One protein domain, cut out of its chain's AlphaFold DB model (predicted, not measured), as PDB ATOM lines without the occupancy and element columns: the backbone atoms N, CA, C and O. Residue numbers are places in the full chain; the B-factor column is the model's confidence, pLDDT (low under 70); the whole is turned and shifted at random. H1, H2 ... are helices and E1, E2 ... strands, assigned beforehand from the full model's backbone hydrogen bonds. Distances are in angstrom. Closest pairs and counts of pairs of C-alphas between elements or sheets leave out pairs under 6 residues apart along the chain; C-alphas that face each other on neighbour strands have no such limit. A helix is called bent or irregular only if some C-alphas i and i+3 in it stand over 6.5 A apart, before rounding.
ATOM      1  N   SER A  12     227.398 168.212 264.798       88.31
ATOM      2  CA  SER A  12     227.511 167.572 266.112       88.31
ATOM      3  C   SER A  12     226.185 167.007 266.633       88.31
ATOM      4  O   SER A  12     226.179 165.948 267.253       88.31
ATOM      5  N   ALA A  13     225.054 167.658 266.341       86.38
ATOM      6  CA  ALA A  13     223.728 167.175 266.724       86.38
ATOM      7  C   ALA A  13     223.222 166.022 265.836       86.38
ATOM      8  O   ALA A  13     222.246 165.369 266.191       86.38
ATOM      9  N   LEU A  14     223.865 165.763 264.692       86.88
ATOM     10  CA  LEU A  14     223.587 164.602 263.838       86.88
ATOM     11  C   LEU A  14     224.506 163.419 264.154       86.88
ATOM     12  O   LEU A  14     224.119 162.269 263.945       86.88
ATOM     13  N   ASP A  15     225.710 163.698 264.648       84.19
ATOM     14  CA  ASP A  15     226.684 162.675 265.027       84.19
ATOM     15  C   ASP A  15     226.303 162.009 266.359       84.19
ATOM     16  O   ASP A  15     226.399 160.788 266.489       84.19
ATOM     17  N   ASP A  16     225.790 162.788 267.314       81.12
ATOM     18  CA  ASP A  16     225.375 162.299 268.634       81.12
ATOM     19  C   ASP A  16     224.291 161.191 268.562       81.12
ATOM     20  O   ASP A  16     224.519 160.087 269.071       81.12
ATOM     21  N   PRO A  17     223.170 161.351 267.823       82.19
ATOM     22  CA  PRO A  17     222.192 160.277 267.647       82.19
ATOM     23  C   PRO A  17     222.761 159.009 267.006       82.19
ATOM     24  O   PRO A  17     222.326 157.912 267.354       82.19
ATOM     25  N   LYS A  18     223.731 159.118 266.086       78.25
ATOM     26  CA  LYS A  18     224.341 157.939 265.445       78.25
ATOM     27  C   LYS A  18     225.088 157.082 266.458       78.25
ATOM     28  O   LYS A  18     224.953 155.859 266.420       78.25
ATOM     29  N   TYR A  19     225.803 157.722 267.383       80.88
ATOM     30  CA  TYR A  19     226.445 157.032 268.496       80.88
ATOM     31  C   TYR A  19     225.401 156.330 269.377       80.88
ATOM     32  O   TYR A  19     225.508 155.137 269.652       80.88
ATOM     33  N   HIS A  20     224.326 157.024 269.752       84.69
ATOM     34  CA  HIS A  20     223.270 156.426 270.572       84.69
ATOM     35  C   HIS A  20     222.540 155.256 269.892       84.69
ATOM     36  O   HIS A  20     222.237 154.263 270.554       84.69
ATOM     37  N   LEU A  21     222.296 155.341 268.580       88.12
ATOM     38  CA  LEU A  21     221.697 154.262 267.789       88.12
ATOM     39  C   LEU A  21     222.607 153.027 267.740       88.12
ATOM     40  O   LEU A  21     222.119 151.904 267.865       88.12
ATOM     41  N   GLU A  22     223.920 153.218 267.604       87.06
ATOM     42  CA  GLU A  22     224.899 152.127 267.577       87.06
ATOM     43  C   GLU A  22     224.976 151.366 268.906       87.06
ATOM     44  O   GLU A  22     225.016 150.136 268.912       87.06
ATOM     45  N   TRP A  23     224.923 152.078 270.030       89.25
ATOM     46  CA  TRP A  23     225.020 151.494 271.373       89.25
ATOM     47  C   TRP A  23     223.658 151.118 271.975       89.25
ATOM     48  O   TRP A  23     223.519 150.974 273.195       89.25
ATOM     49  N   THR A  24     222.640 150.937 271.128       89.56
ATOM     50  CA  THR A  24     221.296 150.555 271.567       89.56
ATOM     51  C   THR A  24     221.329 149.205 272.285       89.56
ATOM     52  O   THR A  24     221.617 148.161 271.699       89.56
ATOM     53  N   ARG A  25     220.966 149.207 273.571       91.69
ATOM     54  CA  ARG A  25     220.724 147.978 274.333       91.69
ATOM     55  C   ARG A  25     219.298 147.498 274.078       91.69
ATOM     56  O   ARG A  25     218.352 148.061 274.624       91.69
ATOM     57  N   TRP A  26     219.173 146.448 273.280       91.75
ATOM     58  CA  TRP A  26     217.891 145.857 272.912       91.75
ATOM     59  C   TRP A  26     217.234 145.093 274.074       91.75
ATOM     60  O   TRP A  26     217.951 144.496 274.884       91.75
ATOM     61  N   PRO A  27     215.891 145.110 274.169       91.25
ATOM     62  CA  PRO A  27     215.154 144.219 275.057       91.25
ATOM     63  C   PRO A  27     215.157 142.781 274.516       91.25
ATOM     64  O   PRO A  27     215.547 142.531 273.370       91.25
ATOM     65  N   ASP A  28     214.685 141.846 275.342       92.88
ATOM     66  CA  ASP A  28     214.358 140.495 274.889       92.88
ATOM     67  C   ASP A  28     213.219 140.534 273.857       92.88
ATOM     68  O   ASP A  28     212.436 141.487 273.800       92.88
ATOM     69  N   ARG A  29     213.137 139.493 273.024       92.44
ATOM     70  CA  ARG A  29     212.099 139.369 271.995       92.44
ATOM     71  C   ARG A  29     210.706 139.268 272.628       92.44
ATOM     72  O   ARG A  29     210.532 138.613 273.655       92.44
ATOM     73  N   GLU A  30     209.728 139.891 271.978       91.88
ATOM     74  CA  GLU A  30     208.304 139.784 272.291       91.88
ATOM     75  C   GLU A  30     207.799 138.327 272.306       91.88
ATOM     76  O   GLU A  30     208.362 137.445 271.653       91.88
ATOM     77  N   THR A  31     206.716 138.061 273.045       95.69
ATOM     78  CA  THR A  31     206.137 136.704 273.156       95.69
ATOM     79  C   THR A  31     205.077 136.408 272.094       95.69
ATOM     80  O   THR A  31     204.465 135.342 272.125       95.69
ATOM     81  N   VAL A  32     204.796 137.369 271.217       92.75
ATOM     82  CA  VAL A  32     203.766 137.296 270.176       92.75
ATOM     83  C   VAL A  32     204.407 137.420 268.797       92.75
ATOM     84  O   VAL A  32     205.436 138.069 268.650       92.75
ATOM     85  N   ASP A  33     203.788 136.826 267.780       92.94
ATOM     86  CA  ASP A  33     204.262 136.933 266.391       92.94
ATOM     87  C   ASP A  33     203.578 138.076 265.607       92.94
ATOM     88  O   ASP A  33     203.831 138.264 264.416       92.94
ATOM     89  N   ASP A  34     202.700 138.845 266.262       90.81
ATOM     90  CA  ASP A  34     201.990 140.001 265.706       90.81
ATOM     91  C   ASP A  34     202.366 141.317 266.428       90.81
ATOM     92  O   ASP A  34     203.371 141.399 267.130       90.81
ATOM     93  N   TRP A  35     201.585 142.383 266.221       90.06
ATOM     94  CA  TRP A  35     201.849 143.724 266.770       90.06
ATOM     95  C   TRP A  35     201.134 144.002 268.102       90.06
ATOM     96  O   TRP A  35     201.147 145.137 268.577       90.06
ATOM     97  N   LYS A  36     200.500 142.997 268.726       85.38
ATOM     98  CA  LYS A  36     199.676 143.210 269.933       85.38
ATOM     99  C   LYS A  36     200.464 143.710 271.143       85.38
ATOM    100  O   LYS A  36     199.887 144.338 272.017       85.38
ATOM    101  N   GLN A  37     201.770 143.438 271.208       85.38
ATOM    102  CA  GLN A  37     202.656 143.930 272.276       85.38
ATOM    103  C   GLN A  37     203.454 145.184 271.871       85.38
ATOM    104  O   GLN A  37     204.400 145.565 272.559       85.38
ATOM    105  N   GLY A  38     203.081 145.838 270.768       85.19
ATOM    106  CA  GLY A  38     203.782 146.995 270.220       85.19
ATOM    107  C   GLY A  38     204.682 146.634 269.040       85.19
ATOM    108  O   GLY A  38     204.419 145.687 268.304       85.19
ATOM    109  N   VAL A  39     205.729 147.436 268.822       87.88
ATOM    110  CA  VAL A  39     206.645 147.275 267.681       87.88
ATOM    111  C   VAL A  39     207.492 146.005 267.858       87.88
ATOM    112  O   VAL A  39     208.267 145.957 268.815       87.88
ATOM    113  N   PRO A  40     207.431 145.022 266.937       92.81
ATOM    114  CA  PRO A  40     208.261 143.821 267.010       92.81
ATOM    115  C   PRO A  40     209.756 144.156 266.990       92.81
ATOM    116  O   PRO A  40     210.187 145.038 266.233       92.81
ATOM    117  N   LEU A  41     210.564 143.423 267.763       91.25
ATOM    118  CA  LEU A  41     211.993 143.708 267.936       91.25
ATOM    119  C   LEU A  41     212.748 143.763 266.603       91.25
ATOM    120  O   LEU A  41     213.543 144.673 266.367       91.25
ATOM    121  N   GLU A  42     212.467 142.821 265.705       94.94
ATOM    122  CA  GLU A  42     213.072 142.765 264.370       94.94
ATOM    123  C   GLU A  42     212.757 144.015 263.534       94.94
ATOM    124  O   GLU A  42     213.615 144.538 262.820       94.94
ATOM    125  N   LYS A  43     211.538 144.559 263.653       92.81
ATOM    126  CA  LYS A  43     211.141 145.784 262.943       92.81
ATOM    127  C   LYS A  43     211.825 147.014 263.525       92.81
ATOM    128  O   LYS A  43     212.290 147.856 262.759       92.81
ATOM    129  N   ALA A  44     211.941 147.097 264.850       92.31
ATOM    130  CA  ALA A  44     212.665 148.179 265.512       92.31
ATOM    131  C   ALA A  44     214.157 148.183 265.127       92.31
ATOM    132  O   ALA A  44     214.686 149.232 264.758       92.31
ATOM    133  N   LYS A  45     214.812 147.014 265.129       90.50
ATOM    134  CA  LYS A  45     216.203 146.852 264.672       90.50
ATOM    135  C   LYS A  45     216.380 147.278 263.221       90.50
ATOM    136  O   LYS A  45     217.234 148.109 262.937       90.50
ATOM    137  N   SER A  46     215.521 146.788 262.326       94.06
ATOM    138  CA  SER A  46     215.564 147.149 260.905       94.06
ATOM    139  C   SER A  46     215.419 148.658 260.674       94.06
ATOM    140  O   SER A  46     216.130 149.223 259.842       94.06
ATOM    141  N   LEU A  47     214.543 149.331 261.431       91.62
ATOM    142  CA  LEU A  47     214.387 150.783 261.355       91.62
ATOM    143  C   LEU A  47     215.628 151.526 261.874       91.62
ATOM    144  O   LEU A  47     216.077 152.477 261.235       91.62
ATOM    145  N   VAL A  48     216.195 151.089 263.003       91.56
ATOM    146  CA  VAL A  48     217.426 151.669 263.567       91.56
ATOM    147  C   VAL A  48     218.611 151.483 262.622       91.56
ATOM    148  O   VAL A  48     219.363 152.434 262.401       91.56
ATOM    149  N   ASP A  49     218.746 150.313 262.001       92.12
ATOM    150  CA  ASP A  49     219.780 150.067 260.995       92.12
ATOM    151  C   ASP A  49     219.597 150.970 259.780       92.12
ATOM    152  O   ASP A  49     220.565 151.583 259.324       92.12
ATOM    153  N   TYR A  50     218.361 151.138 259.298       91.31
ATOM    154  CA  TYR A  50     218.096 152.082 258.219       91.31
ATOM    155  C   TYR A  50     218.493 153.509 258.592       91.31
ATOM    156  O   TYR A  50     219.143 154.201 257.805       91.31
ATOM    157  N   TRP A  51     218.143 153.941 259.802       91.06
ATOM    158  CA  TRP A  51     218.454 155.283 260.272       91.06
ATOM    159  C   TRP A  51     219.962 155.517 260.383       91.06
ATOM    160  O   TRP A  51     220.476 156.521 259.893       91.06
ATOM    161  N   ARG A  52     220.687 154.567 260.972       88.06
ATOM    162  CA  ARG A  52     222.133 154.673 261.176       88.06
ATOM    163  C   ARG A  52     222.914 154.629 259.863       88.06
ATOM    164  O   ARG A  52     223.891 155.361 259.719       88.06
ATOM    165  N   LEU A  53     222.513 153.756 258.938       89.50
ATOM    166  CA  LEU A  53     223.319 153.414 257.763       89.50
ATOM    167  C   LEU A  53     222.912 154.162 256.493       89.50
ATOM    168  O   LEU A  53     223.766 154.424 255.649       89.50
ATOM    169  N   TYR A  54     221.628 154.489 256.333       92.06
ATOM    170  CA  TYR A  54     221.091 154.940 255.044       92.06
ATOM    171  C   TYR A  54     220.317 156.254 255.109       92.06
ATOM    172  O   TYR A  54     220.174 156.926 254.085       92.06
ATOM    173  N   TYR A  55     219.773 156.627 256.267       90.56
ATOM    174  CA  TYR A  55     218.979 157.842 256.360       90.56
ATOM    175  C   TYR A  55     219.861 159.094 256.313       90.56
ATOM    176  O   TYR A  55     220.724 159.321 257.160       90.56
ATOM    177  N   ASP A  56     219.583 159.939 255.326       90.69
ATOM    178  CA  ASP A  56     220.234 161.227 255.143       90.69
ATOM    179  C   ASP A  56     219.335 162.363 255.656       90.69
ATOM    180  O   ASP A  56     218.336 162.725 255.020       90.69
ATOM    181  N   TRP A  57     219.707 162.935 256.806       89.88
ATOM    182  CA  TRP A  57     219.049 164.118 257.365       89.88
ATOM    183  C   TRP A  57     219.200 165.345 256.463       89.88
ATOM    184  O   TRP A  57     218.244 166.102 256.301       89.88
ATOM    185  N   ARG A  58     220.361 165.542 255.827       91.19
ATOM    186  CA  ARG A  58     220.620 166.725 254.992       91.19
ATOM    187  C   ARG A  58     219.719 166.738 253.766       91.19
ATOM    188  O   ARG A  58     219.232 167.795 253.372       91.19
ATOM    189  N   ARG A  59     219.398 165.565 253.207       90.56
ATOM    190  CA  ARG A  59     218.360 165.436 252.171       90.56
ATOM    191  C   ARG A  59     217.009 165.981 252.642       90.56
ATOM    192  O   ARG A  59     216.338 166.676 251.881       90.56
ATOM    193  N   PHE A  60     216.596 165.652 253.866       86.00
ATOM    194  CA  PHE A  60     215.351 166.165 254.438       86.00
ATOM    195  C   PHE A  60     215.430 167.674 254.702       86.00
ATOM    196  O   PHE A  60     214.550 168.407 254.260       86.00
ATOM    197  N   GLU A  61     216.491 168.143 255.354       83.44
ATOM    198  CA  GLU A  61     216.706 169.552 255.702       83.44
ATOM    199  C   GLU A  61     216.699 170.470 254.469       83.44
ATOM    200  O   GLU A  61     216.010 171.494 254.449       83.44
ATOM    201  N   ASN A  62     217.388 170.062 253.399       84.38
ATOM    202  CA  ASN A  62     217.410 170.789 252.130       84.38
ATOM    203  C   ASN A  62     216.024 170.861 251.490       84.38
ATOM    204  O   ASN A  62     215.611 171.921 251.016       84.38
ATOM    205  N   ARG A  63     215.283 169.747 251.501       79.00
ATOM    206  CA  ARG A  63     213.913 169.716 250.988       79.00
ATOM    207  C   ARG A  63     212.996 170.618 251.809       79.00
ATOM    208  O   ARG A  63     212.295 171.438 251.233       79.00
ATOM    209  N   ALA A  64     213.031 170.502 253.133       72.31
ATOM    210  CA  ALA A  64     212.174 171.283 254.015       72.31
ATOM    211  C   ALA A  64     212.430 172.795 253.882       72.31
ATOM    212  O   ALA A  64     211.488 173.582 253.883       72.31
ATOM    213  N   THR A  65     213.694 173.183 253.686       70.94
ATOM    214  CA  THR A  65     214.086 174.572 253.413       70.94
ATOM    215  C   THR A  65     213.593 175.054 252.041       70.94
ATOM    216  O   THR A  65     213.103 176.175 251.922       70.94
ATOM    217  N   THR A  66     213.710 174.218 251.001       64.06
ATOM    218  CA  THR A  66     213.346 174.574 249.612       64.06
ATOM    219  C   THR A  66     211.836 174.657 249.410       64.06
ATOM    220  O   THR A  66     211.360 175.570 248.740       64.06
ATOM    221  N   ASP A  67     211.079 173.763 250.050       60.31
ATOM    222  CA  ASP A  67     209.610 173.726 250.006       60.31
ATOM    223  C   ASP A  67     208.975 174.921 250.757       60.31
ATOM    224  O   ASP A  67     207.757 174.994 250.922       60.31
ATOM    225  N   GLY A  68     209.795 175.880 251.210       50.97
ATOM    226  CA  GLY A  68     209.352 177.131 251.809       50.97
ATOM    227  C   GLY A  68     208.655 176.933 253.145       50.97
ATOM    228  O   GLY A  68     207.933 177.825 253.582       50.97
ATOM    229  N   ILE A  69     208.847 175.785 253.804       50.03
ATOM    230  CA  ILE A  69     208.293 175.580 255.132       50.03
ATOM    231  C   ILE A  69     209.007 176.536 256.051       50.03
ATOM    232  O   ILE A  69     210.212 176.456 256.293       50.03
ATOM    233  N   ARG A  70     208.212 177.417 256.620       47.59
ATOM    234  CA  ARG A  70     208.659 178.253 257.693       47.59
ATOM    235  C   ARG A  70     207.847 177.804 258.928       47.59
ATOM    236  O   ARG A  70     206.621 177.831 258.889       47.59
ATOM    237  N   THR A  71     208.531 177.314 259.977       43.41
ATOM    238  CA  THR A  71     208.061 176.963 261.346       43.41
ATOM    239  C   THR A  71     208.395 177.992 262.447       43.41
ATOM    240  O   THR A  71     209.517 178.468 262.531       43.41
ATOM    241  N   TRP A  72     207.428 178.325 263.311       40.25
ATOM    242  CA  TRP A  72     207.539 179.412 264.298       40.25
ATOM    243  C   TRP A  72     208.685 179.168 265.267       40.25
ATOM    244  O   TRP A  72     208.764 178.064 265.787       40.25
ATOM    245  N   GLN A  73     209.494 180.194 265.544       34.78
ATOM    246  CA  GLN A  73     210.532 180.179 266.578       34.78
ATOM    247  C   GLN A  73     210.234 181.289 267.610       34.78
ATOM    248  O   GLN A  73     209.578 182.275 267.319       34.78
ATOM    249  N   CYS A  74     210.686 181.128 268.837       29.45
ATOM    250  CA  CYS A  74     210.659 181.976 270.020       29.45
ATOM    251  C   CYS A  74     211.891 181.606 270.875       29.45
ATOM    252  O   CYS A  74     211.783 180.930 271.889       29.45
ATOM    253  N   THR A  75     213.070 182.021 270.414       28.22
ATOM    254  CA  THR A  75     214.406 181.780 270.994       28.22
ATOM    255  C   THR A  75     214.472 181.198 272.423       28.22
ATOM    256  O   THR A  75     214.295 181.920 273.409       28.22
ATOM    257  N   THR A  76     214.817 179.904 272.541       28.95
ATOM    258  CA  THR A  76     215.795 179.314 273.485       28.95
ATOM    259  C   THR A  76     215.996 177.802 273.274       28.95
ATOM    260  O   THR A  76     215.076 177.064 272.949       28.95
ATOM    261  N   ASN A  77     217.221 177.333 273.536       27.16
ATOM    262  CA  ASN A  77     217.623 175.929 273.429       27.16
ATOM    263  C   ASN A  77     216.913 175.017 274.452       27.16
ATOM    264  O   ASN A  77     216.694 175.424 275.595       27.16
ATOM    265  N   HIS A  78     216.702 173.765 274.022       29.02
ATOM    266  CA  HIS A  78     216.270 172.541 274.727       29.02
ATOM    267  C   HIS A  78     214.839 172.056 274.411       29.02
ATOM    268  O   HIS A  78     213.838 172.675 274.765       29.02
ATOM    269  N   ILE A  79     214.786 170.876 273.779       29.48
ATOM    270  CA  ILE A  79     213.595 170.120 273.360       29.48
ATOM    271  C   ILE A  79     212.954 169.450 274.584       29.48
ATOM    272  O   ILE A  79     213.660 168.895 275.429       29.48
ATOM    273  N   TYR A  80     211.623 169.479 274.684       30.02
ATOM    274  CA  TYR A  80     210.872 168.723 275.690       30.02
ATOM    275  C   TYR A  80     209.988 167.679 274.999       30.02
ATOM    276  O   TYR A  80     209.264 168.047 274.074       30.02
ATOM    277  N   PRO A  81     209.996 166.405 275.432       33.25
ATOM    278  CA  PRO A  81     209.241 165.359 274.772       33.25
ATOM    279  C   PRO A  81     207.773 165.340 275.208       33.25
ATOM    280  O   PRO A  81     207.337 164.442 275.926       33.25
ATOM    281  N   TYR A  82     206.986 166.328 274.781       35.66
ATOM    282  CA  TYR A  82     205.530 166.178 274.766       35.66
ATOM    283  C   TYR A  82     205.180 165.359 273.521       35.66
ATOM    284  O   TYR A  82     205.231 165.857 272.406       35.66
ATOM    285  N   GLY A  83     204.924 164.061 273.672       34.12
ATOM    286  CA  GLY A  83     204.663 163.186 272.528       34.12
ATOM    287  C   GLY A  83     203.200 163.205 272.068       34.12
ATOM    288  O   GLY A  83     202.291 163.100 272.889       34.12
ATOM    289  N   ARG A  84     203.001 163.315 270.746       54.09
ATOM    290  CA  ARG A  84     201.883 162.779 269.936       54.09
ATOM    291  C   ARG A  84     202.333 162.765 268.464       54.09
ATOM    292  O   ARG A  84     202.268 163.809 267.837       54.09
ATOM    293  N   PRO A  85     202.787 161.653 267.880       57.12
ATOM    294  CA  PRO A  85     203.766 161.676 266.792       57.12
ATOM    295  C   PRO A  85     203.275 162.320 265.477       57.12
ATOM    296  O   PRO A  85     202.829 161.611 264.581       57.12
ATOM    297  N   GLY A  86     203.415 163.643 265.336       58.88
ATOM    298  CA  GLY A  86     203.173 164.368 264.085       58.88
ATOM    299  C   GLY A  86     204.041 165.621 263.853       58.88
ATOM    300  O   GLY A  86     204.755 166.096 264.726       58.88
ATOM    301  N   SER A  87     204.114 166.166 262.649       68.00
ATOM    302  CA  SER A  87     204.853 167.424 262.427       68.00
ATOM    303  C   SER A  87     204.483 168.064 261.104       68.00
ATOM    304  O   SER A  87     203.836 167.440 260.266       68.00
ATOM    305  N   PHE A  88     204.916 169.314 260.887       73.38
ATOM    306  CA  PHE A  88     204.655 170.043 259.638       73.38
ATOM    307  C   PHE A  88     205.080 169.233 258.395       73.38
ATOM    308  O   PHE A  88     204.573 169.460 257.300       73.38
ATOM    309  N   ILE A  89     205.997 168.271 258.574       76.69
ATOM    310  CA  ILE A  89     206.485 167.319 257.573       76.69
ATOM    311  C   ILE A  89     205.336 166.557 256.911       76.69
ATOM    312  O   ILE A  89     205.415 166.263 255.722       76.69
ATOM    313  N   GLU A  90     204.254 166.263 257.627       76.00
ATOM    314  CA  GLU A  90     203.084 165.573 257.068       76.00
ATOM    315  C   GLU A  90     202.452 166.351 255.910       76.00
ATOM    316  O   GLU A  90     201.968 165.765 254.939       76.00
ATOM    317  N   PHE A  91     202.551 167.681 255.953       76.94
ATOM    318  CA  PHE A  91     201.987 168.558 254.939       76.94
ATOM    319  C   PHE A  91     202.909 168.763 253.730       76.94
ATOM    320  O   PHE A  91     202.472 169.294 252.709       76.94
ATOM    321  N   LEU A  92     204.154 168.271 253.759       78.00
ATOM    322  CA  LEU A  92     205.132 168.473 252.677       78.00
ATOM    323  C   LEU A  92     204.670 167.997 251.300       78.00
ATOM    324  O   LEU A  92     205.133 168.491 250.276       78.00
ATOM    325  N   ARG A  93     203.796 166.990 251.254       83.06
ATOM    326  CA  ARG A  93     203.265 166.468 249.987       83.06
ATOM    327  C   ARG A  93     202.003 167.187 249.524       83.06
ATOM    328  O   ARG A  93     201.698 167.130 248.334       83.06
ATOM    329  N   VAL A  94     201.270 167.825 250.438       82.00
ATOM    330  CA  VAL A  94     199.997 168.489 250.129       82.00
ATOM    331  C   VAL A  94     200.180 169.979 249.856       82.00
ATOM    332  O   VAL A  94     199.478 170.507 249.001       82.00
ATOM    333  N   ILE A  95     201.168 170.631 250.486       81.62
ATOM    334  CA  ILE A  95     201.455 172.062 250.299       81.62
ATOM    335  C   ILE A  95     201.560 172.424 248.809       81.62
ATOM    336  O   ILE A  95     200.751 173.240 248.380       81.62
ATOM    337  N   PRO A  96     202.411 171.781 247.975       82.81
ATOM    338  CA  PRO A  96     202.532 172.172 246.567       82.81
ATOM    339  C   PRO A  96     201.226 172.034 245.777       82.81
ATOM    340  O   PRO A  96     200.974 172.806 244.856       82.81
ATOM    341  N   ARG A  97     200.385 171.058 246.144       87.12
ATOM    342  CA  ARG A  97     199.099 170.794 245.485       87.12
ATOM    343  C   ARG A  97     198.049 171.835 245.841       87.12
ATOM    344  O   ARG A  97     197.236 172.164 244.992       87.12
ATOM    345  N   LEU A  98     198.067 172.336 247.074       82.12
ATOM    346  CA  LEU A  98     197.129 173.360 247.526       82.12
ATOM    347  C   LEU A  98     197.587 174.762 247.133       82.12
ATOM    348  O   LEU A  98     196.755 175.588 246.790       82.12
ATOM    349  N   THR A  99     198.890 175.041 247.130       83.19
ATOM    350  CA  THR A  99     199.406 176.364 246.748       83.19
ATOM    351  C   THR A  99     199.491 176.556 245.237       83.19
ATOM    352  O   THR A  99     199.447 177.685 244.765       83.19
ATOM    353  N   ASN A 100     199.658 175.474 244.470       85.31
ATOM    354  CA  ASN A 100     199.803 175.523 243.015       85.31
ATOM    355  C   ASN A 100     199.052 174.363 242.319       85.31
ATOM    356  O   ASN A 100     199.668 173.517 241.657       85.31
ATOM    357  N   PRO A 101     197.716 174.294 242.469       86.25
ATOM    358  CA  PRO A 101     196.895 173.175 241.993       86.25
ATOM    359  C   PRO A 101     196.974 172.935 240.482       86.25
ATOM    360  O   PRO A 101     196.894 171.784 240.048       86.25
ATOM    361  N   THR A 102     197.193 173.973 239.670       92.88
ATOM    362  CA  THR A 102     197.274 173.868 238.200       92.88
ATOM    363  C   THR A 102     198.419 172.973 237.731       92.88
ATOM    364  O   THR A 102     198.276 172.244 236.752       92.88
ATOM    365  N   THR A 103     199.523 172.926 238.481       92.88
ATOM    366  CA  THR A 103     200.665 172.036 238.189       92.88
ATOM    367  C   THR A 103     200.328 170.557 238.445       92.88
ATOM    368  O   THR A 103     201.039 169.662 237.996       92.88
ATOM    369  N   PHE A 104     199.215 170.286 239.134       92.38
ATOM    370  CA  PHE A 104     198.733 168.951 239.492       92.38
ATOM    371  C   PHE A 104     197.357 168.622 238.887       92.38
ATOM    372  O   PHE A 104     196.714 167.672 239.334       92.38
ATOM    373  N   GLY A 105     196.904 169.381 237.880       94.50
ATOM    374  CA  GLY A 105     195.628 169.155 237.187       94.50
ATOM    375  C   GLY A 105     194.386 169.707 237.900       94.50
ATOM    376  O   GLY A 105     193.271 169.406 237.479       94.50
ATOM    377  N   GLY A 106     194.561 170.491 238.968       92.56
ATOM    378  CA  GLY A 106     193.491 171.262 239.608       92.56
ATOM    379  C   GLY A 106     193.277 172.628 238.948       92.56
ATOM    380  O   GLY A 106     193.957 172.979 237.981       92.56
ATOM    381  N   LYS A 107     192.335 173.416 239.475       89.88
ATOM    382  CA  LYS A 107     192.022 174.750 238.948       89.88
ATOM    383  C   LYS A 107     192.701 175.852 239.757       89.88
ATOM    384  O   LYS A 107     193.002 175.661 240.929       89.88
ATOM    385  N   ALA A 108     192.946 177.005 239.138       87.00
ATOM    386  CA  ALA A 108     193.628 178.118 239.802       87.00
ATOM    387  C   ALA A 108     192.795 178.706 240.954       87.00
ATOM    388  O   ALA A 108     193.354 179.115 241.966       87.00
ATOM    389  N   GLU A 109     191.468 178.702 240.823       86.50
ATOM    390  CA  GLU A 109     190.529 179.149 241.855       86.50
ATOM    391  C   GLU A 109     190.506 178.260 243.112       86.50
ATOM    392  O   GLU A 109     190.048 178.706 244.162       86.50
ATOM    393  N   ASP A 110     191.048 177.040 243.030       84.81
ATOM    394  CA  ASP A 110     191.180 176.115 244.161       84.81
ATOM    395  C   ASP A 110     192.514 176.301 244.914       84.81
ATOM    396  O   ASP A 110     192.890 175.465 245.737       84.81
ATOM    397  N   ALA A 111     193.282 177.355 244.608       82.69
ATOM    398  CA  ALA A 111     194.560 177.620 245.255       82.69
ATOM    399  C   ALA A 111     194.387 178.213 246.663       82.69
ATOM    400  O   ALA A 111     193.490 179.017 246.938       82.69
ATOM    401  N   PHE A 112     195.310 177.852 247.548       80.06
ATOM    402  CA  PHE A 112     195.358 178.308 248.929       80.06
ATOM    403  C   PHE A 112     196.711 178.933 249.259       80.06
ATOM    404  O   PHE A 112     197.763 178.406 248.893       80.06
ATOM    405  N   HIS A 113     196.696 179.993 250.064       81.62
ATOM    406  CA  HIS A 113     197.852 180.298 250.901       81.62
ATOM    407  C   HIS A 113     197.851 179.322 252.084       81.62
ATOM    408  O   HIS A 113     196.804 178.968 252.627       81.62
ATOM    409  N   ILE A 114     199.026 178.842 252.483       77.88
ATOM    410  CA  ILE A 114     199.136 177.810 253.517       77.88
ATOM    411  C   ILE A 114     200.012 178.310 254.657       77.88
ATOM    412  O   ILE A 114     201.138 178.756 254.435       77.88
ATOM    413  N   VAL A 115     199.503 178.202 255.886       80.88
ATOM    414  CA  VAL A 115     200.252 178.481 257.116       80.88
ATOM    415  C   VAL A 115     200.223 177.225 257.984       80.88
ATOM    416  O   VAL A 115     199.159 176.768 258.393       80.88
ATOM    417  N   VAL A 116     201.399 176.659 258.274       78.62
ATOM    418  CA  VAL A 116     201.544 175.434 259.083       78.62
ATOM    419  C   VAL A 116     202.323 175.755 260.360       78.62
ATOM    420  O   VAL A 116     203.544 175.568 260.405       78.62
ATOM    421  N   PRO A 117     201.673 176.307 261.399       76.81
ATOM    422  CA  PRO A 117     202.361 176.589 262.647       76.81
ATOM    423  C   PRO A 117     202.750 175.282 263.347       76.81
ATOM    424  O   PRO A 117     201.966 174.338 263.434       76.81
ATOM    425  N   SER A 118     203.965 175.238 263.893       77.38
ATOM    426  CA  SER A 118     204.298 174.232 264.903       77.38
ATOM    427  C   SER A 118     203.645 174.636 266.226       77.38
ATOM    428  O   SER A 118     203.549 175.821 266.552       77.38
ATOM    429  N   ILE A 119     203.124 173.657 266.964       77.38
ATOM    430  CA  ILE A 119     202.535 173.903 268.283       77.38
ATOM    431  C   ILE A 119     203.665 174.327 269.240       77.38
ATOM    432  O   ILE A 119     204.758 173.766 269.161       77.38
ATOM    433  N   PRO A 120     203.446 175.291 270.153       78.88
ATOM    434  CA  PRO A 120     204.435 175.641 271.173       78.88
ATOM    435  C   PRO A 120     204.952 174.401 271.920       78.88
ATOM    436  O   PRO A 120     204.161 173.625 272.453       78.88
ATOM    437  N   GLY A 121     206.274 174.211 271.947       73.94
ATOM    438  CA  GLY A 121     206.928 173.029 272.521       73.94
ATOM    439  C   GLY A 121     207.136 171.854 271.561       73.94
ATOM    440  O   GLY A 121     207.642 170.824 272.000       73.94
ATOM    441  N   TYR A 122     206.784 171.997 270.280       71.00
ATOM    442  CA  TYR A 122     206.902 170.946 269.268       71.00
ATOM    443  C   TYR A 122     207.756 171.359 268.071       71.00
ATOM    444  O   TYR A 122     207.680 172.484 267.575       71.00
ATOM    445  N   GLY A 123     208.499 170.387 267.531       74.31
ATOM    446  CA  GLY A 123     209.298 170.562 266.320       74.31
ATOM    447  C   GLY A 123     210.295 171.710 266.463       74.31
ATOM    448  O   GLY A 123     211.186 171.658 267.304       74.31
ATOM    449  N   PHE A 124     210.129 172.738 265.634       75.75
ATOM    450  CA  PHE A 124     210.978 173.934 265.631       75.75
ATOM    451  C   PHE A 124     210.395 175.112 266.421       75.75
ATOM    452  O   PHE A 124     211.023 176.165 266.470       75.75
ATOM    453  N   SER A 125     209.221 174.947 267.040       74.62
ATOM    454  CA  SER A 125     208.707 175.918 268.001       74.62
ATOM    455  C   SER A 125     209.308 175.702 269.370       74.62
ATOM    456  O   SER A 125     209.340 174.590 269.893       74.62
ATOM    457  N   ASP A 126     209.763 176.799 269.960       70.06
ATOM    458  CA  ASP A 126     210.441 176.745 271.238       70.06
ATOM    459  C   ASP A 126     209.533 176.260 272.351       70.06
ATOM    460  O   ASP A 126     208.297 176.322 272.311       70.06
ATOM    461  N   LYS A 127     210.211 175.786 273.388       69.75
ATOM    462  CA  LYS A 127     209.583 175.372 274.622       69.75
ATOM    463  C   LYS A 127     208.879 176.569 275.277       69.75
ATOM    464  O   LYS A 127     209.508 177.610 275.491       69.75
ATOM    465  N   PRO A 128     207.612 176.412 275.691       73.31
ATOM    466  CA  PRO A 128     206.963 177.363 276.571       73.31
ATOM    467  C   PRO A 128     207.779 177.681 277.825       73.31
ATOM    468  O   PRO A 128     208.266 176.778 278.508       73.31
ATOM    469  N   LYS A 129     207.894 178.971 278.152       76.50
ATOM    470  CA  LYS A 129     208.561 179.453 279.377       76.50
ATOM    471  C   LYS A 129     207.640 179.452 280.600       76.50
ATOM    472  O   LYS A 129     208.113 179.531 281.726       76.50
ATOM    473  N   GLU A 130     206.340 179.338 280.366       74.94
ATOM    474  CA  GLU A 130     205.289 179.352 281.378       74.94
ATOM    475  C   GLU A 130     204.428 178.094 281.258       74.94
ATOM    476  O   GLU A 130     204.371 177.458 280.200       74.94
ATOM    477  N   THR A 131     203.732 177.756 282.339       76.19
ATOM    478  CA  THR A 131     202.730 176.691 282.362       76.19
ATOM    479  C   THR A 131     201.472 177.077 281.567       76.19
ATOM    480  O   THR A 131     201.370 178.155 280.976       76.19
ATOM    481  N   GLU A 132     200.496 176.166 281.534       75.00
ATOM    482  CA  GLU A 132     199.148 176.417 281.002       75.00
ATOM    483  C   GLU A 132     199.080 176.693 279.489       75.00
ATOM    484  O   GLU A 132     198.216 177.420 278.993       75.00
ATOM    485  N   TRP A 133     199.955 176.059 278.706       77.81
ATOM    486  CA  TRP A 133     199.801 175.977 277.249       77.81
ATOM    487  C   TRP A 133     198.793 174.898 276.846       77.81
ATOM    488  O   TRP A 133     199.137 173.858 276.294       77.81
ATOM    489  N   HIS A 134     197.520 175.166 277.135       79.94
ATOM    490  CA  HIS A 134     196.392 174.352 276.688       79.94
ATOM    491  C   HIS A 134     195.874 174.807 275.309       79.94
ATOM    492  O   HIS A 134     196.160 175.915 274.843       79.94
ATOM    493  N   THR A 135     195.055 173.974 274.663       81.44
ATOM    494  CA  THR A 135     194.533 174.185 273.297       81.44
ATOM    495  C   THR A 135     193.867 175.549 273.103       81.44
ATOM    496  O   THR A 135     194.104 176.208 272.095       81.44
ATOM    497  N   ALA A 136     193.124 176.058 274.093       85.62
ATOM    498  CA  ALA A 136     192.530 177.397 273.998       85.62
ATOM    499  C   ALA A 136     193.541 178.561 274.065       85.62
ATOM    500  O   ALA A 136     193.313 179.593 273.432       85.62
ATOM    501  N   ARG A 137     194.668 178.425 274.784       85.00
ATOM    502  CA  ARG A 137     195.755 179.422 274.737       85.00
ATOM    503  C   ARG A 137     196.421 179.403 273.361       85.00
ATOM    504  O   ARG A 137     196.651 180.467 272.790       85.00
ATOM    505  N   ILE A 138     196.639 178.209 272.807       84.81
ATOM    506  CA  ILE A 138     197.197 178.022 271.460       84.81
ATOM    507  C   ILE A 138     196.270 178.625 270.392       84.81
ATOM    508  O   ILE A 138     196.737 179.399 269.561       84.81
ATOM    509  N   ALA A 139     194.957 178.379 270.468       87.06
ATOM    510  CA  ALA A 139     193.961 178.969 269.570       87.06
ATOM    511  C   ALA A 139     194.072 180.503 269.522       87.06
ATOM    512  O   ALA A 139     194.167 181.095 268.448       87.06
ATOM    513  N   ARG A 140     194.133 181.159 270.689       89.69
ATOM    514  CA  ARG A 140     194.299 182.621 270.779       89.69
ATOM    515  C   ARG A 140     195.628 183.098 270.195       89.69
ATOM    516  O   ARG A 140     195.654 184.117 269.509       89.69
ATOM    517  N   ALA A 141     196.716 182.363 270.426       87.00
ATOM    518  CA  ALA A 141     198.010 182.675 269.822       87.00
ATOM    519  C   ALA A 141     197.947 182.602 268.286       87.00
ATOM    520  O   ALA A 141     198.512 183.460 267.607       87.00
ATOM    521  N   TRP A 142     197.203 181.642 267.730       86.69
ATOM    522  CA  TRP A 142     197.006 181.538 266.285       86.69
ATOM    523  C   TRP A 142     196.151 182.654 265.698       86.69
ATOM    524  O   TRP A 142     196.469 183.135 264.617       86.69
ATOM    525  N   VAL A 143     195.155 183.162 266.423       89.88
ATOM    526  CA  VAL A 143     194.434 184.376 265.999       89.88
ATOM    527  C   VAL A 143     195.393 185.562 265.853       89.88
ATOM    528  O   VAL A 143     195.378 186.242 264.829       89.88
ATOM    529  N   ILE A 144     196.271 185.775 266.838       89.69
ATOM    530  CA  ILE A 144     197.279 186.849 266.797       89.69
ATOM    531  C   ILE A 144     198.247 186.638 265.625       89.69
ATOM    532  O   ILE A 144     198.605 187.589 264.936       89.69
ATOM    533  N   LEU A 145     198.661 185.395 265.377       83.75
ATOM    534  CA  LEU A 145     199.461 185.011 264.211       83.75
ATOM    535  C   LEU A 145     198.772 185.425 262.903       83.75
ATOM    536  O   LEU A 145     199.380 186.142 262.110       83.75
ATOM    537  N   MET A 146     197.514 185.036 262.691       84.19
ATOM    538  CA  MET A 146     196.792 185.350 261.452       84.19
ATOM    539  C   MET A 146     196.628 186.861 261.255       84.19
ATOM    540  O   MET A 146     196.853 187.362 260.154       84.19
ATOM    541  N   GLN A 147     196.355 187.601 262.336       86.56
ATOM    542  CA  GLN A 147     196.310 189.066 262.324       86.56
ATOM    543  C   GLN A 147     197.656 189.682 261.934       86.56
ATOM    544  O   GLN A 147     197.707 190.592 261.110       86.56
ATOM    545  N   ARG A 148     198.760 189.179 262.493       84.50
ATOM    546  CA  ARG A 148     200.106 189.673 262.172       84.50
ATOM    547  C   ARG A 148     200.562 189.285 260.762       84.50
ATOM    548  O   ARG A 148     201.379 190.005 260.199       84.50
ATOM    549  N   LEU A 149     200.044 188.190 260.194       81.06
ATOM    550  CA  LEU A 149     200.206 187.857 258.770       81.06
ATOM    551  C   LEU A 149     199.361 188.742 257.849       81.06
ATOM    552  O   LEU A 149     199.578 188.723 256.642       81.06
ATOM    553  N   GLY A 150     198.418 189.510 258.397       84.88
ATOM    554  CA  GLY A 150     197.533 190.375 257.624       84.88
ATOM    555  C   GLY A 150     196.360 189.646 256.970       84.88
ATOM    556  O   GLY A 150     195.649 190.256 256.174       84.88
ATOM    557  N   TYR A 151     196.113 188.376 257.305       81.94
ATOM    558  CA  TYR A 151     195.015 187.615 256.713       81.94
ATOM    559  C   TYR A 151     193.661 188.044 257.281       81.94
ATOM    560  O   TYR A 151     193.359 187.820 258.452       81.94
ATOM    561  N   GLN A 152     192.827 188.626 256.416       87.31
ATOM    562  CA  GLN A 152     191.485 189.113 256.764       87.31
ATOM    563  C   GLN A 152     190.391 188.048 256.616       87.31
ATOM    564  O   GLN A 152     189.325 188.185 257.206       87.31
ATOM    565  N   LYS A 153     190.642 186.995 255.830       86.56
ATOM    566  CA  LYS A 153     189.735 185.864 255.594       86.56
ATOM    567  C   LYS A 153     190.539 184.569 255.620       86.56
ATOM    568  O   LYS A 153     191.529 184.465 254.901       86.56
ATOM    569  N   TRP A 154     190.154 183.606 256.451       85.50
ATOM    570  CA  TRP A 154     190.930 182.387 256.674       85.50
ATOM    571  C   TRP A 154     190.090 181.223 257.208       85.50
ATOM    572  O   TRP A 154     189.013 181.426 257.756       85.50
ATOM    573  N   ILE A 155     190.569 179.991 257.039       86.88
ATOM    574  CA  ILE A 155     189.926 178.748 257.488       86.88
ATOM    575  C   ILE A 155     190.909 177.999 258.396       86.88
ATOM    576  O   ILE A 155     192.110 177.951 258.141       86.88
ATOM    577  N   ALA A 156     190.420 177.385 259.469       86.06
ATOM    578  CA  ALA A 156     191.249 176.515 260.305       86.06
ATOM    579  C   ALA A 156     191.038 175.047 259.917       86.06
ATOM    580  O   ALA A 156     189.901 174.593 259.840       86.06
ATOM    581  N   GLN A 157     192.111 174.289 259.701       85.50
ATOM    582  CA  GLN A 157     192.053 172.860 259.410       85.50
ATOM    583  C   GLN A 157     192.791 172.053 260.483       85.50
ATOM    584  O   GLN A 157     193.947 172.309 260.805       85.50
ATOM    585  N   GLY A 158     192.117 171.068 261.063       77.50
ATOM    586  CA  GLY A 158     192.645 170.317 262.195       77.50
ATOM    587  C   GLY A 158     192.474 168.813 262.068       77.50
ATOM    588  O   GLY A 158     191.404 168.340 261.684       77.50
ATOM    589  N   GLY A 159     193.524 168.084 262.444       77.50
ATOM    590  CA  GLY A 159     193.464 166.686 262.862       77.50
ATOM    591  C   GLY A 159     194.113 166.542 264.241       77.50
ATOM    592  O   GLY A 159     194.896 167.411 264.630       77.50
ATOM    593  N   ASP A 160     193.806 165.477 264.984       77.56
ATOM    594  CA  ASP A 160     194.368 165.214 266.322       77.56
ATOM    595  C   ASP A 160     194.247 166.444 267.260       77.56
ATOM    596  O   ASP A 160     193.155 166.995 267.383       77.56
ATOM    597  N   TRP A 161     195.319 166.940 267.899       77.19
ATOM    598  CA  TRP A 161     195.266 168.192 268.680       77.19
ATOM    599  C   TRP A 161     194.801 169.403 267.871       77.19
ATOM    600  O   TRP A 161     194.209 170.337 268.416       77.19
ATOM    601  N   GLY A 162     195.073 169.406 266.569       77.50
ATOM    602  CA  GLY A 162     194.597 170.460 265.697       77.50
ATOM    603  C   GLY A 162     193.092 170.481 265.540       77.50
ATOM    604  O   GLY A 162     192.542 171.559 265.329       77.50
ATOM    605  N   THR A 163     192.417 169.344 265.717       81.94
ATOM    606  CA  THR A 163     190.957 169.307 265.818       81.94
ATOM    607  C   THR A 163     190.487 170.121 267.012       81.94
ATOM    608  O   THR A 163     189.676 171.026 266.841       81.94
ATOM    609  N   ASP A 164     191.032 169.862 268.203       82.44
ATOM    610  CA  ASP A 164     190.629 170.573 269.421       82.44
ATOM    611  C   ASP A 164     190.847 172.081 269.276       82.44
ATOM    612  O   ASP A 164     189.987 172.891 269.631       82.44
ATOM    613  N   ILE A 165     191.989 172.477 268.708       84.62
ATOM    614  CA  ILE A 165     192.309 173.890 268.510       84.62
ATOM    615  C   ILE A 165     191.390 174.516 267.452       84.62
ATOM    616  O   ILE A 165     190.883 175.617 267.673       84.62
ATOM    617  N   ALA A 166     191.123 173.827 266.339       85.06
ATOM    618  CA  ALA A 166     190.197 174.294 265.310       85.06
ATOM    619  C   ALA A 166     188.760 174.415 265.842       85.06
ATOM    620  O   ALA A 166     188.109 175.427 265.589       85.06
ATOM    621  N   ILE A 167     188.276 173.467 266.650       89.12
ATOM    622  CA  ILE A 167     186.969 173.561 267.321       89.12
ATOM    623  C   ILE A 167     186.915 174.797 268.220       89.12
ATOM    624  O   ILE A 167     185.946 175.555 268.166       89.12
ATOM    625  N   ILE A 168     187.959 175.047 269.015       90.94
ATOM    626  CA  ILE A 168     188.013 176.234 269.875       90.94
ATOM    627  C   ILE A 168     188.018 177.515 269.038       90.94
ATOM    628  O   ILE A 168     187.303 178.456 269.376       90.94
ATOM    629  N   LEU A 169     188.759 177.557 267.928       89.50
ATOM    630  CA  LEU A 169     188.716 178.676 266.983       89.50
ATOM    631  C   LEU A 169     187.297 178.901 266.439       89.50
ATOM    632  O   LEU A 169     186.807 180.029 266.451       89.50
ATOM    633  N   GLY A 170     186.606 177.831 266.037       91.69
ATOM    634  CA  GLY A 170     185.210 177.887 265.600       91.69
ATOM    635  C   GLY A 170     184.246 178.345 266.701       91.69
ATOM    636  O   GLY A 170     183.266 179.031 266.414       91.69
ATOM    637  N   SER A 171     184.538 178.018 267.962       94.38
ATOM    638  CA  SER A 171     183.749 178.431 269.127       94.38
ATOM    639  C   SER A 171     183.930 179.916 269.459       94.38
ATOM    640  O   SER A 171     182.939 180.624 269.648       94.38
ATOM    641  N   ILE A 172     185.175 180.414 269.477       94.88
ATOM    642  CA  ILE A 172     185.463 181.822 269.806       94.88
ATOM    643  C   ILE A 172     185.178 182.783 268.642       94.88
ATOM    644  O   ILE A 172     185.059 183.981 268.883       94.88
ATOM    645  N   ARG A 173     185.070 182.278 267.401       94.81
ATOM    646  CA  ARG A 173     184.715 183.036 266.181       94.81
ATOM    647  C   ARG A 173     185.533 184.327 266.006       94.81
ATOM    648  O   ARG A 173     184.966 185.422 265.982       94.81
ATOM    649  N   PRO A 174     186.868 184.232 265.908       93.56
ATOM    650  CA  PRO A 174     187.705 185.408 265.733       93.56
ATOM    651  C   PRO A 174     187.416 186.080 264.385       93.56
ATOM    652  O   PRO A 174     187.037 185.422 263.414       93.56
ATOM    653  N   ILE A 175     187.639 187.395 264.317       91.50
ATOM    654  CA  ILE A 175     187.477 188.163 263.077       91.50
ATOM    655  C   ILE A 175     188.324 187.526 261.965       91.50
ATOM    656  O   ILE A 175     189.503 187.212 262.156       91.50
ATOM    657  N   GLY A 176     187.691 187.326 260.811       88.56
ATOM    658  CA  GLY A 176     188.299 186.754 259.615       88.56
ATOM    659  C   GLY A 176     188.234 185.231 259.498       88.56
ATOM    660  O   GLY A 176     188.464 184.725 258.402       88.56
ATOM    661  N   LEU A 177     187.873 184.486 260.551       92.19
ATOM    662  CA  LEU A 177     187.656 183.041 260.424       92.19
ATOM    663  C   LEU A 177     186.346 182.764 259.672       92.19
ATOM    664  O   LEU A 177     185.263 183.079 260.161       92.19
ATOM    665  N   LEU A 178     186.448 182.138 258.501       92.25
ATOM    666  CA  LEU A 178     185.320 181.763 257.648       92.25
ATOM    667  C   LEU A 178     184.709 180.411 258.029       92.25
ATOM    668  O   LEU A 178     183.519 180.189 257.827       92.25
ATOM    669  N   GLY A 179     185.518 179.497 258.561       88.31
ATOM    670  CA  GLY A 179     185.070 178.151 258.892       88.31
ATOM    671  C   GLY A 179     186.192 177.261 259.398       88.31
ATOM    672  O   GLY A 179     187.357 177.665 259.453       88.31
ATOM    673  N   ILE A 180     185.823 176.035 259.768       87.88
ATOM    674  CA  ILE A 180     186.754 175.009 260.233       87.88
ATOM    675  C   ILE A 180     186.571 173.725 259.422       87.88
ATOM    676  O   ILE A 180     185.451 173.382 259.052       87.88
ATOM    677  N   HIS A 181     187.663 173.014 259.156       84.94
ATOM    678  CA  HIS A 181     187.659 171.716 258.484       84.94
ATOM    679  C   HIS A 181     188.395 170.683 259.337       84.94
ATOM    680  O   HIS A 181     189.570 170.848 259.663       84.94
ATOM    681  N   LEU A 182     187.722 169.592 259.683       81.94
ATOM    682  CA  LEU A 182     188.247 168.592 260.608       81.94
ATOM    683  C   LEU A 182     188.415 167.264 259.872       81.94
ATOM    684  O   LEU A 182     187.491 166.819 259.198       81.94
ATOM    685  N   ASN A 183     189.583 166.634 259.989       79.06
ATOM    686  CA  ASN A 183     189.830 165.293 259.431       79.06
ATOM    687  C   ASN A 183     189.953 164.209 260.512       79.06
ATOM    688  O   ASN A 183     190.250 163.055 260.208       79.06
ATOM    689  N   PHE A 184     189.739 164.588 261.767       75.88
ATOM    690  CA  PHE A 184     189.697 163.708 262.922       75.88
ATOM    691  C   PHE A 184     188.661 164.275 263.886       75.88
ATOM    692  O   PHE A 184     188.813 165.417 264.307       75.88
ATOM    693  N   GLN A 185     187.604 163.530 264.202       72.56
ATOM    694  CA  GLN A 185     186.549 163.999 265.099       72.56
ATOM    695  C   GLN A 185     186.076 162.858 265.993       72.56
ATOM    696  O   GLN A 185     185.682 161.804 265.495       72.56
ATOM    697  N   TYR A 186     186.054 163.104 267.302       69.50
ATOM    698  CA  TYR A 186     185.282 162.291 268.232       69.50
ATOM    699  C   TYR A 186     183.867 162.856 268.328       69.50
ATOM    700  O   TYR A 186     183.676 164.037 268.628       69.50
ATOM    701  N   VAL A 187     182.876 162.012 268.050       72.31
ATOM    702  CA  VAL A 187     181.459 162.325 268.245       72.31
ATOM    703  C   VAL A 187     180.901 161.281 269.194       72.31
ATOM    704  O   VAL A 187     180.935 160.091 268.890       72.31
ATOM    705  N   PHE A 188     180.411 161.734 270.342       70.62
ATOM    706  CA  PHE A 188     179.715 160.900 271.313       70.62
ATOM    707  C   PHE A 188     178.250 161.349 271.317       70.62
ATOM    708  O   PHE A 188     177.970 162.418 271.858       70.62
ATOM    709  N   PRO A 189     177.346 160.634 270.626       67.12
ATOM    710  CA  PRO A 189     175.941 161.018 270.568       67.12
ATOM    711  C   PRO A 189     175.280 160.892 271.948       67.12
ATOM    712  O   PRO A 189     175.569 159.960 272.698       67.12
ATOM    713  N   ASP A 190     174.383 161.829 272.264       69.69
ATOM    714  CA  ASP A 190     173.597 161.805 273.507       69.69
ATOM    715  C   ASP A 190     172.554 160.674 273.505       69.69
ATOM    716  O   ASP A 190     172.241 160.105 274.550       69.69
ATOM    717  N   ASP A 191     172.023 160.343 272.323       68.31
ATOM    718  CA  ASP A 191     171.109 159.222 272.119       68.31
ATOM    719  C   ASP A 191     171.911 157.938 271.876       68.31
ATOM    720  O   ASP A 191     172.616 157.802 270.873       68.31
ATOM    721  N   GLN A 192     171.804 156.994 272.810       65.00
ATOM    722  CA  GLN A 192     172.417 155.666 272.721       65.00
ATOM    723  C   GLN A 192     171.469 154.659 272.066       65.00
ATOM    724  O   GLN A 192     171.376 153.517 272.506       65.00
ATOM    725  N   SER A 193     170.708 155.080 271.054       67.44
ATOM    726  CA  SER A 193     169.832 154.165 270.331       67.44
ATOM    727  C   SER A 193     170.651 152.993 269.773       67.44
ATOM    728  O   SER A 193     171.651 153.220 269.097       67.44
ATOM    729  N   ASP A 194     170.201 151.755 269.978       68.50
ATOM    730  CA  ASP A 194     170.891 150.552 269.474       68.50
ATOM    731  C   ASP A 194     170.804 150.388 267.937       68.50
ATOM    732  O   ASP A 194     171.287 149.407 267.372       68.50
ATOM    733  N   ASN A 195     170.184 151.339 267.227       79.62
ATOM    734  CA  ASN A 195     169.960 151.297 265.780       79.62
ATOM    735  C   ASN A 195     171.050 152.048 264.998       79.62
ATOM    736  O   ASN A 195     170.755 152.913 264.171       79.62
ATOM    737  N   PHE A 196     172.315 151.706 265.228       83.75
ATOM    738  CA  PHE A 196     173.415 152.235 264.425       83.75
ATOM    739  C   PHE A 196     173.439 151.597 263.035       83.75
ATOM    740  O   PHE A 196     173.265 150.386 262.870       83.75
ATOM    741  N   SER A 197     173.714 152.399 262.006       88.19
ATOM    742  CA  SER A 197     174.068 151.844 260.702       88.19
ATOM    743  C   SER A 197     175.352 151.002 260.812       88.19
ATOM    744  O   SER A 197     176.177 151.225 261.705       88.19
ATOM    745  N   THR A 273     207.375 164.283 267.929       36.94
ATOM    746  CA  THR A 273     206.520 164.918 266.943       36.94
ATOM    747  C   THR A 273     205.127 165.112 267.594       36.94
ATOM    748  O   THR A 273     204.750 164.313 268.450       36.94
ATOM    749  N   GLY A 274     204.441 166.226 267.293       34.59
ATOM    750  CA  GLY A 274     203.064 166.652 267.612       34.59
ATOM    751  C   GLY A 274     202.278 166.946 266.332       34.59
ATOM    752  O   GLY A 274     202.752 167.750 265.529       34.59
ATOM    753  N   TRP A 275     201.103 166.348 266.116       44.31
ATOM    754  CA  TRP A 275     200.274 166.629 264.931       44.31
ATOM    755  C   TRP A 275     200.051 168.137 264.744       44.31
ATOM    756  O   TRP A 275     199.543 168.797 265.658       44.31
ATOM    757  N   PRO A 276     200.424 168.725 263.595       45.22
ATOM    758  CA  PRO A 276     200.221 170.145 263.379       45.22
ATOM    759  C   PRO A 276     198.775 170.410 263.010       45.22
ATOM    760  O   PRO A 276     198.111 169.629 262.333       45.22
ATOM    761  N   THR A 277     198.324 171.591 263.394       45.88
ATOM    762  CA  THR A 277     197.158 172.199 262.762       45.88
ATOM    763  C   THR A 277     197.608 172.853 261.474       45.88
ATOM    764  O   THR A 277     198.627 173.544 261.438       45.88
ATOM    765  N   LEU A 278     196.835 172.644 260.424       50.47
ATOM    766  CA  LEU A 278     196.991 173.325 259.157       50.47
ATOM    767  C   LEU A 278     196.033 174.515 259.157       50.47
ATOM    768  O   LEU A 278     194.827 174.343 259.246       50.47
ATOM    769  N   VAL A 279     196.517 175.744 259.048       53.72
ATOM    770  CA  VAL A 279     195.613 176.876 258.803       53.72
ATOM    771  C   VAL A 279     195.569 177.097 257.291       53.72
ATOM    772  O   VAL A 279     196.590 177.389 256.663       53.72
ATOM    773  N   LEU A 280     194.392 176.875 256.701       55.22
ATOM    774  CA  LEU A 280     194.138 176.959 255.262       55.22
ATOM    775  C   LEU A 280     193.572 178.337 254.916       55.22
ATOM    776  O   LEU A 280     192.628 178.807 255.541       55.22
ATOM    777  N   LEU A 281     194.100 178.993 253.890       53.28
ATOM    778  CA  LEU A 281     193.597 180.290 253.435       53.28
ATOM    779  C   LEU A 281     193.178 180.181 251.983       53.28
ATOM    780  O   LEU A 281     194.035 180.015 251.120       53.28
ATOM    781  N   GLN A 282     191.880 180.251 251.704       48.22
ATOM    782  CA  GLN A 282     191.404 180.240 250.325       48.22
ATOM    783  C   GLN A 282     191.691 181.591 249.664       48.22
ATOM    784  O   GLN A 282     191.450 182.640 250.261       48.22
ATOM    785  N   HIS A 283     192.219 181.548 248.443       46.59
ATOM    786  CA  HIS A 283     192.491 182.724 247.627       46.59
ATOM    787  C   HIS A 283     191.186 183.464 247.268       46.59
ATOM    788  O   HIS A 283     190.242 182.851 246.771       46.59
TER     789      HIS A 283
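Overview. This is residues 12 to 197 and 273 to 283 of the 301 residues of the protein "Hypothetical protein" of Adineta ricciae (UniProt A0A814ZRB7). A small, strongly twisted four-stranded sheet has H8 and H7 packed over one face and the short H5 over the edge strand E1 on the other. Away from this body, H3 forms a bridge from H4 to a remote helical hairpin, H1 and H2, and a tail, residues 187 to 197, sticks out. The printed part has 197 residues, with eight named helices and four named strands in the order H1 H2 H3 H4 H5 H6 E1 H7 E2 H8 E3 E4; the sheet, E1 E4 E2 E3, is mixed. The class is mixed, helices and strands, with under half of the residues in named elements. The whole is loose, radius of gyration of the C-alphas 20.4 A, spanning 54 by 52 by 45 A.

Arrangement. E2, residues 154 to 158, and E3, residues 177 to 182, are parallel at 20 degrees, with N 158 and O 181 2.9 A apart. E4, residues 278 to 282, is antiparallel to E2 at 148 degrees; N 155 and O 280 are 2.8 A apart. E1, residues 112 to 115, is antiparallel to E4 at 151 degrees; N 113 and O 281 are 2.9 A apart. The sheet is only just strongly twisted, with C-alphas up to 4.4 A off its best plane. H8, residues 161 to 172, is over E2 and E3 at a height over the sheet of 8.0 A; the closest C-alphas of H8 and E2, Ala 166 and Ala 156, are 5.6 A apart. E2, H8, E3 form a strand-helix-strand unit, two parallel neighbour strands with a helix between, its crossover right-handed. H7, residues 135 to 148, touches H8 with residues 135 to 140 alone, the closest C-alphas being Thr 135 and Ile 165, 5.3 A. E1, H7, E2 form a split unit, with E4 between its strands, also right-handed. H7 and H8 on one face of the sheet make two layers. H5, residues 95 to 99, is over E1 at a height of 8.1 A, on the opposite face from H8. H6, residues 101 to 104, is close to H5 but not clearly touching, C-alphas of Phe 104 and Arg 97 6.3 A apart. H4, residues 88 to 93, is irregular, C-alphas 90 and 93 being 7.1 A apart, and meets H5 only through their link. H3, residues 57 to 66, is close to H4 but not clearly touching, C-alphas of Ala 64 and Leu 92 7.7 A apart. H1, residues 12 to 22, and H2, residues 41 to 53, form a helical hairpin and touch, closest C-alphas Lys 18 and Arg 52, 5.8 A, opposite ways at 36 degrees, only just a steep tilt. Every O i to N i+4 pair is within hydrogen-bond range in H2, H3, H5, H7 and H8; H1 has 5 of 7, H4 has 0 of 2 but 2 of 3 O i to N i+3 pairs, and H6 is too short for such a pair.

Along the chain. H1 begins at C-alpha 12, (227.511, 167.572, 266.112). H7 is 19.9 A long, H2 18.1 A, H8 16.8 A, H1 15.7 A and E3 14.5 A. E4 ends at C-alpha 282, (191.404, 180.240, 250.325).

Size, cuts and confidence. The C-alphas farthest apart, Ser 12 and Asn 195, are 59.8 A apart. Residues 198 to 272 are not printed, and C-alphas 197 and 273 are 35.5 A apart across the cut. The links H1 to H2, H3 to H4 and E1 to H7 are long. Mean pLDDT of the printed part is 77.4; under 70 are residues 66 to 87, 127, 186, 189 to 194 and 273 to 283.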